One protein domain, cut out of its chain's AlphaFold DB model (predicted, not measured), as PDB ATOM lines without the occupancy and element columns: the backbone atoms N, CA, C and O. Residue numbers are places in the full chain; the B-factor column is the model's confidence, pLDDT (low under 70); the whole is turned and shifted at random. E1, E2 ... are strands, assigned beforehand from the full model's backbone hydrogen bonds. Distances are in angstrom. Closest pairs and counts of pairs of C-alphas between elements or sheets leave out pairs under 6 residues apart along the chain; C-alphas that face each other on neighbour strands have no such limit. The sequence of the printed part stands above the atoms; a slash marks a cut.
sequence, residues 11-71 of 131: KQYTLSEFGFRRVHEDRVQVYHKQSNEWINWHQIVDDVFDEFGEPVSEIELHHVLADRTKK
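Overview. This is residues 11 to 71 of the 131 residues of an uncharacterized protein of Pseudoalteromonas amylolytica (UniProt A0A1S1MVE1). Little regular structure is here: one small sheet of three strands, and a long looping stretch, residues 41 to 71, with no named element. Short parallel pairings tie residues 64 to 65 to residues 21 to 22 of E1, and residues 48 to 49 to residues 13 to 14. The 61 printed residues are all strand by class, with E1, E2, E3 in that order along the chain and across the antiparallel sheet, but only 17 are in named elements. The whole is compact, radius of gyration of the C-alphas 11.3 A, yet elongated, 40 by 21 by 19 A.

Arrangement. Look at E1, residues 18 to 24, and E2, residues 27 to 32: this antiparallel hairpin, at 155 degrees, has N 22 and O 29 within hydrogen-bond range at 2.8 A. E3, residues 37 to 40, continues the meander, each strand the antiparallel neighbour of the one before; in hairpin E2 and E3, N 30 and O 39 are 2.8 A apart.

Along the chain. Find C-alpha 18 at (18.035, -5.664, 14.393); E1 runs 16.3 A from there. E2 spans 15.8 A; E3, 9.9 A, ends at C-alpha 40, (6.369, -6.262, 12.112).

Size, cuts and confidence. The C-alphas of Phe 52 and Lys 71 are farthest apart, 40.3 A. The printed part has no cut; both links are tight. Residue 11 and residues 58 to 71 have pLDDT under 70.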
ATOM      1  N   LYS A  11       9.375 -10.997  25.763       69.69
ATOM      2  CA  LYS A  11      10.747 -10.984  25.278       69.69
ATOM      3  C   LYS A  11      11.161  -9.524  25.146       69.69
ATOM      4  O   LYS A  11      10.422  -8.770  24.537       69.69
ATOM      5  N   GLN A  12      12.274  -9.137  25.755       82.06
ATOM      6  CA  GLN A  12      12.898  -7.840  25.506       82.06
ATOM      7  C   GLN A  12      13.919  -8.041  24.393       82.06
ATOM      8  O   GLN A  12      14.679  -9.010  24.441       82.06
ATOM      9  N   TYR A  13      13.896  -7.164  23.400       82.94
ATOM     10  CA  TYR A  13      14.843  -7.143  22.298       82.94
ATOM     11  C   TYR A  13      15.785  -5.965  22.483       82.94
ATOM     12  O   TYR A  13      15.364  -4.876  22.873       82.94
ATOM     13  N   THR A  14      17.051  -6.162  22.152       84.19
ATOM     14  CA  THR A  14      18.017  -5.068  22.066       84.19
ATOM     15  C   THR A  14      18.097  -4.530  20.639       84.19
ATOM     16  O   THR A  14      17.979  -5.281  19.671       84.19
ATOM     17  N   LEU A  15      18.323  -3.224  20.476       80.38
ATOM     18  CA  LEU A  15      18.438  -2.588  19.154       80.38
ATOM     19  C   LEU A  15      19.469  -3.274  18.241       80.38
ATOM     20  O   LEU A  15      19.282  -3.360  17.028       80.38
ATOM     21  N   SER A  16      20.547  -3.792  18.827       82.19
ATOM     22  CA  SER A  16      21.646  -4.462  18.125       82.19
ATOM     23  C   SER A  16      21.230  -5.776  17.444       82.19
ATOM     24  O   SER A  16      21.851  -6.173  16.445       82.19
ATOM     25  N   GLU A  17      20.154  -6.415  17.919       84.44
ATOM     26  CA  GLU A  17      19.560  -7.619  17.324       84.44
ATOM     27  C   GLU A  17      18.926  -7.339  15.959       84.44
ATOM     28  O   GLU A  17      18.761  -8.258  15.150       84.44
ATOM     29  N   PHE A  18      18.615  -6.076  15.663       86.06
ATOM     30  CA  PHE A  18      18.035  -5.664  14.393       86.06
ATOM     31  C   PHE A  18      19.102  -5.132  13.435       86.06
ATOM     32  O   PHE A  18      20.095  -4.516  13.829       86.06
ATOM     33  N   GLY A  19      18.946  -5.446  12.148       78.06
ATOM     34  CA  GLY A  19      19.915  -5.070  11.108       78.06
ATOM     35  C   GLY A  19      19.389  -4.107  10.060       78.06
ATOM     36  O   GLY A  19      20.142  -3.271   9.576       78.06
ATOM     37  N   PHE A  20      18.115  -4.244   9.707       81.38
ATOM     38  CA  PHE A  20      17.507  -3.497   8.616       81.38
ATOM     39  C   PHE A  20      16.062  -3.165   8.950       81.38
ATOM     40  O   PHE A  20      15.362  -3.982   9.554       81.38
ATOM     41  N   ARG A  21      15.590  -2.011   8.481       85.06
ATOM     42  CA  ARG A  21      14.160  -1.685   8.436       85.06
ATOM     43  C   ARG A  21      13.672  -1.598   6.996       85.06
ATOM     44  O   ARG A  21      14.381  -1.067   6.146       85.06
ATOM     45  N   ARG A  22      12.455  -2.070   6.729       83.50
ATOM     46  CA  ARG A  22      11.765  -1.922   5.439       83.50
ATOM     47  C   ARG A  22      10.302  -1.545   5.628       83.50
ATOM     48  O   ARG A  22       9.724  -1.791   6.685       83.50
ATOM     49  N   VAL A  23       9.688  -1.011   4.577       83.88
ATOM     50  CA  VAL A  23       8.235  -0.830   4.502       83.88
ATOM     51  C   VAL A  23       7.686  -1.854   3.517       83.88
ATOM     52  O   VAL A  23       7.922  -1.740   2.325       83.88
ATOM     53  N   HIS A  24       6.959  -2.854   4.001       81.06
ATOM     54  CA  HIS A  24       6.352  -3.894   3.175       81.06
ATOM     55  C   HIS A  24       4.836  -3.869   3.370       81.06
ATOM     56  O   HIS A  24       4.368  -3.865   4.506       81.06
ATOM     57  N   GLU A  25       4.066  -3.804   2.280       83.62
ATOM     58  CA  GLU A  25       2.593  -3.712   2.323       83.62
ATOM     59  C   GLU A  25       2.062  -2.584   3.237       83.62
ATOM     60  O   GLU A  25       1.153  -2.781   4.042       83.62
ATOM     61  N   ASP A  26       2.656  -1.389   3.136       80.56
ATOM     62  CA  ASP A  26       2.345  -0.226   3.987       80.56
ATOM     63  C   ASP A  26       2.568  -0.480   5.505       80.56
ATOM     64  O   ASP A  26       2.065   0.264   6.349       80.56
ATOM     65  N   ARG A  27       3.348  -1.510   5.873       82.94
ATOM     66  CA  ARG A  27       3.736  -1.832   7.256       82.94
ATOM     67  C   ARG A  27       5.243  -1.778   7.437       82.94
ATOM     68  O   ARG A  27       6.006  -2.247   6.596       82.94
ATOM     69  N   VAL A  28       5.670  -1.260   8.581       85.06
ATOM     70  CA  VAL A  28       7.084  -1.235   8.955       85.06
ATOM     71  C   VAL A  28       7.488  -2.608   9.480       85.06
ATOM     72  O   VAL A  28       6.860  -3.147  10.399       85.06
ATOM     73  N   GLN A  29       8.532  -3.172   8.885       87.94
ATOM     74  CA  GLN A  29       9.132  -4.438   9.281       87.94
ATOM     75  C   GLN A  29      10.611  -4.244   9.589       87.94
ATOM     76  O   GLN A  29      11.303  -3.484   8.911       87.94
ATOM     77  N   VAL A  30      11.095  -4.971  10.586       87.88
ATOM     78  CA  VAL A  30      12.500  -4.996  10.981       87.88
ATOM     79  C   VAL A  30      13.063  -6.398  10.830       87.88
ATOM     80  O   VAL A  30      12.383  -7.386  11.106       87.88
ATOM     81  N   TYR A  31      14.299  -6.482  10.353       87.31
ATOM     82  CA  TYR A  31      15.013  -7.739  10.196       87.31
ATOM     83  C   TYR A  31      15.727  -8.098  11.494       87.31
ATOM     84  O   TYR A  31      16.610  -7.358  11.936       87.31
ATOM     85  N   HIS A  32      15.365  -9.236  12.075       88.69
ATOM     86  CA  HIS A  32      15.972  -9.764  13.288       88.69
ATOM     87  C   HIS A  32      17.112 -10.725  12.929       88.69
ATOM     88  O   HIS A  32      16.881 -11.813  12.396       88.69
ATOM     89  N   LYS A  33      18.355 -10.331  13.230       85.25
ATOM     90  CA  LYS A  33      19.576 -11.049  12.816       85.25
ATOM     91  C   LYS A  33      19.657 -12.458  13.399       85.25
ATOM     92  O   LYS A  33      20.155 -13.359  12.739       85.25
ATOM     93  N   GLN A  34      19.180 -12.654  14.629       86.00
ATOM     94  CA  GLN A  34      19.327 -13.936  15.320       86.00
ATOM     95  C   GLN A  34      18.336 -14.994  14.820       86.00
ATOM     96  O   GLN A  34      18.697 -16.164  14.737       86.00
ATOM     97  N   SER A  35      17.094 -14.609  14.491       86.38
ATOM     98  CA  SER A  35      16.110 -15.554  13.932       86.38
ATOM     99  C   SER A  35      16.097 -15.595  12.406       86.38
ATOM    100  O   SER A  35      15.490 -16.501  11.851       86.38
ATOM    101  N   ASN A  36      16.780 -14.663  11.731       86.44
ATOM    102  CA  ASN A  36      16.729 -14.476  10.277       86.44
ATOM    103  C   ASN A  36      15.300 -14.256   9.747       86.44
ATOM    104  O   ASN A  36      14.943 -14.709   8.660       86.44
ATOM    105  N   GLU A  37      14.468 -13.546  10.514       88.12
ATOM    106  CA  GLU A  37      13.067 -13.289  10.177       88.12
ATOM    107  C   GLU A  37      12.752 -11.792  10.128       88.12
ATOM    108  O   GLU A  37      13.349 -10.969  10.828       88.12
ATOM    109  N   TRP A  38      11.749 -11.449   9.317       88.50
ATOM    110  CA  TRP A  38      11.137 -10.126   9.307       88.50
ATOM    111  C   TRP A  38      10.004 -10.065  10.328       88.50
ATOM    112  O   TRP A  38       9.036 -10.820  10.241       88.50
ATOM    113  N   ILE A  39      10.099  -9.123  11.261       88.88
ATOM    114  CA  ILE A  39       9.112  -8.911  12.320       88.88
ATOM    115  C   ILE A  39       8.412  -7.577  12.075       88.88
ATOM    116  O   ILE A  39       9.052  -6.580  11.740       88.88
ATOM    117  N   ASN A  40       7.088  -7.529  12.231       88.69
ATOM    118  CA  ASN A  40       6.369  -6.262  12.112       88.69
ATOM    119  C   ASN A  40       6.660  -5.383  13.333       88.69
ATOM    120  O   ASN A  40       6.421  -5.806  14.463       88.69
ATOM    121  N   TRP A  41       7.077  -4.136  13.109       87.50
ATOM    122  CA  TRP A  41       7.484  -3.209  14.171       87.50
ATOM    123  C   TRP A  41       6.409  -3.023  15.252       87.50
ATOM    124  O   TRP A  41       6.692  -3.128  16.439       87.50
ATOM    125  N   HIS A  42       5.140  -2.871  14.853       85.88
ATOM    126  CA  HIS A  42       4.018  -2.707  15.789       85.88
ATOM    127  C   HIS A  42       3.835  -3.869  16.785       85.88
ATOM    128  O   HIS A  42       3.114  -3.713  17.765       85.88
ATOM    129  N   GLN A  43       4.409  -5.047  16.514       86.00
ATOM    130  CA  GLN A  43       4.300  -6.212  17.397       86.00
ATOM    131  C   GLN A  43       5.328  -6.191  18.525       86.00
ATOM    132  O   GLN A  43       5.125  -6.891  19.511       86.00
ATOM    133  N   ILE A  44       6.410  -5.429  18.355       85.12
ATOM    134  CA  ILE A  44       7.578  -5.447  19.238       85.12
ATOM    135  C   ILE A  44       7.997  -4.053  19.716       85.12
ATOM    136  O   ILE A  44       8.935  -3.954  20.487       85.12
ATOM    137  N   VAL A  45       7.332  -2.977  19.280       84.25
ATOM    138  CA  VAL A  45       7.706  -1.585  19.605       84.25
ATOM    139  C   VAL A  45       7.823  -1.317  21.111       84.25
ATOM    140  O   VAL A  45       8.719  -0.599  21.531       84.25
ATOM    141  N   ASP A  46       6.971  -1.939  21.928       82.62
ATOM    142  CA  ASP A  46       7.008  -1.807  23.394       82.62
ATOM    143  C   ASP A  46       8.085  -2.696  24.054       82.62
ATOM    144  O   ASP A  46       8.308  -2.619  25.264       82.62
ATOM    145  N   ASP A  47       8.728  -3.552  23.259       83.62
ATOM    146  CA  ASP A  47       9.654  -4.598  23.678       83.62
ATOM    147  C   ASP A  47      11.097  -4.343  23.188       83.62
ATOM    148  O   ASP A  47      11.990  -5.107  23.560       83.62
ATOM    149  N   VAL A  48      11.347  -3.316  22.360       81.94
ATOM    150  CA  VAL A  48      12.687  -2.976  21.841       81.94
ATOM    151  C   VAL A  48      13.321  -1.850  22.653       81.94
ATOM    152  O   VAL A  48      12.794  -0.738  22.713       81.94
ATOM    153  N   PHE A  49      14.493  -2.132  23.216       82.44
ATOM    154  CA  PHE A  49      15.259  -1.202  24.039       82.44
ATOM    155  C   PHE A  49      16.677  -1.014  23.501       82.44
ATOM    156  O   PHE A  49      17.234  -1.880  22.816       82.44
ATOM    157  N   ASP A  50      17.263   0.138  23.797       79.94
ATOM    158  CA  ASP A  50      18.668   0.402  23.523       79.94
ATOM    159  C   ASP A  50      19.577  -0.249  24.586       79.94
ATOM    160  O   ASP A  50      19.133  -0.972  25.482       79.94
ATOM    161  N   GLU A  51      20.881  -0.010  24.474       78.75
ATOM    162  CA  GLU A  51      21.878  -0.506  25.430       78.75
ATOM    163  C   GLU A  51      21.755   0.111  26.837       78.75
ATOM    164  O   GLU A  51      22.310  -0.428  27.798       78.75
ATOM    165  N   PHE A  52      21.002   1.204  26.974       77.62
ATOM    166  CA  PHE A  52      20.736   1.907  28.228       77.62
ATOM    167  C   PHE A  52      19.373   1.536  28.837       77.62
ATOM    168  O   PHE A  52      19.079   1.940  29.963       77.62
ATOM    169  N   GLY A  53      18.572   0.717  28.147       74.62
ATOM    170  CA  GLY A  53      17.236   0.314  28.580       74.62
ATOM    171  C   GLY A  53      16.145   1.336  28.255       74.62
ATOM    172  O   GLY A  53      15.047   1.243  28.805       74.62
ATOM    173  N   GLU A  54      16.423   2.295  27.375       79.81
ATOM    174  CA  GLU A  54      15.457   3.270  26.882       79.81
ATOM    175  C   GLU A  54      14.679   2.700  25.684       79.81
ATOM    176  O   GLU A  54      15.230   1.934  24.884       79.81
ATOM    177  N   PRO A  55      13.379   3.020  25.555       77.12
ATOM    178  CA  PRO A  55      12.560   2.537  24.453       77.12
ATOM    179  C   PRO A  55      13.037   3.136  23.130       77.12
ATOM    180  O   PRO A  55      13.172   4.352  22.997       77.12
ATOM    181  N   VAL A  56      13.229   2.275  22.134       75.44
ATOM    182  CA  VAL A  56      13.741   2.682  20.823       75.44
ATOM    183  C   VAL A  56      12.592   3.110  19.926       75.44
ATOM    184  O   VAL A  56      11.582   2.415  19.781       75.44
ATOM    185  N   SER A  57      12.761   4.245  19.255       73.38
ATOM    186  CA  SER A  57      11.819   4.703  18.241       73.38
ATOM    187  C   SER A  57      12.095   4.093  16.858       73.38
ATOM    188  O   SER A  57      13.213   3.720  16.513       73.38
ATOM    189  N   GLU A  58      11.072   4.028  15.998       68.94
ATOM    190  CA  GLU A  58      11.199   3.458  14.640       68.94
ATOM    191  C   GLU A  58      12.361   4.075  13.830       68.94
ATOM    192  O   GLU A  58      13.000   3.427  12.996       68.94
ATOM    193  N   ILE A  59      12.635   5.356  14.067       67.94
ATOM    194  CA  ILE A  59      13.625   6.130  13.321       67.94
ATOM    195  C   ILE A  59      15.070   5.819  13.729       67.94
ATOM    196  O   ILE A  59      15.964   6.026  12.905       67.94
ATOM    197  N   GLU A  60      15.283   5.282  14.932       66.50
ATOM    198  CA  GLU A  60      16.590   4.909  15.499       66.50
ATOM    199  C   GLU A  60      17.092   3.550  14.995       66.50
ATOM    200  O   GLU A  60      18.262   3.213  15.155       66.50
ATOM    201  N   LEU A  61      16.242   2.777  14.312       66.81
ATOM    202  CA  LEU A  61      16.659   1.551  13.638       66.81
ATOM    203  C   LEU A  61      17.622   1.881  12.495       66.81
ATOM    204  O   LEU A  61      17.234   2.475  11.482       66.81
ATOM    205  N   HIS A  62      18.877   1.472  12.660       59.06
ATOM    206  CA  HIS A  62      19.929   1.674  11.675       59.06
ATOM    207  C   HIS A  62      19.599   0.942  10.358       59.06
ATOM    208  O   HIS A  62      19.145  -0.198  10.352       59.06
ATOM    209  N   HIS A  63      19.854   1.629   9.239       59.97
ATOM    210  CA  HIS A  63      19.722   1.162   7.849       59.97
ATOM    211  C   HIS A  63      18.286   0.951   7.329       59.97
ATOM    212  O   HIS A  63      17.654  -0.094   7.489       59.97
ATOM    213  N   VAL A  64      17.794   1.969   6.609       56.12
ATOM    214  CA  VAL A  64      16.551   1.906   5.828       56.12
ATOM    215  C   VAL A  64      16.819   1.190   4.517       56.12
ATOM    216  O   VAL A  64      17.487   1.731   3.638       56.12
ATOM    217  N   LEU A  65      16.241   0.011   4.349       57.66
ATOM    218  CA  LEU A  65      16.021  -0.565   3.034       57.66
ATOM    219  C   LEU A  65      14.670  -0.043   2.541       57.66
ATOM    220  O   LEU A  65      13.611  -0.378   3.074       57.66
ATOM    221  N   ALA A  66      14.700   0.843   1.548       55.16
ATOM    222  CA  ALA A  66      13.487   1.353   0.924       55.16
ATOM    223  C   ALA A  66      12.869   0.266   0.029       55.16
ATOM    224  O   ALA A  66      13.072   0.255  -1.181       55.16
ATOM    225  N   ASP A  67      12.104  -0.651   0.620       53.28
ATOM    226  CA  ASP A  67      11.299  -1.615  -0.132       53.28
ATOM    227  C   ASP A  67      10.085  -0.877  -0.727       53.28
ATOM    228  O   ASP A  67       9.070  -0.635  -0.080       53.28
ATOM    229  N   ARG A  68      10.220  -0.395  -1.965       49.91
ATOM    230  CA  ARG A  68       9.130   0.248  -2.714       49.91
ATOM    231  C   ARG A  68       8.407  -0.764  -3.598       49.91
ATOM    232  O   ARG A  68       8.137  -0.496  -4.763       49.91
ATOM    233  N   THR A  69       8.005  -1.908  -3.058       50.69
ATOM    234  CA  THR A  69       7.125  -2.851  -3.767       50.69
ATOM    235  C   THR A  69       5.646  -2.470  -3.638       50.69
ATOM    236  O   THR A  69       4.783  -3.290  -3.345       50.69
ATOM    237  N   LYS A  70       5.293  -1.208  -3.930       44.78
ATOM    238  CA  LYS A  70       3.895  -0.848  -4.205       44.78
ATOM    239  C   LYS A  70       3.651  -1.013  -5.702       44.78
ATOM    240  O   LYS A  70       3.775  -0.054  -6.463       44.78
ATOM    241  N   LYS A  71       3.248  -2.214  -6.143       51.25
ATOM    242  CA  LYS A  71       2.487  -2.330  -7.398       51.25
ATOM    243  C   LYS A  71       1.148  -1.640  -7.162       51.25
ATOM    244  O   LYS A  71       0.175  -2.250  -6.727       51.25
TER     245      LYS A  71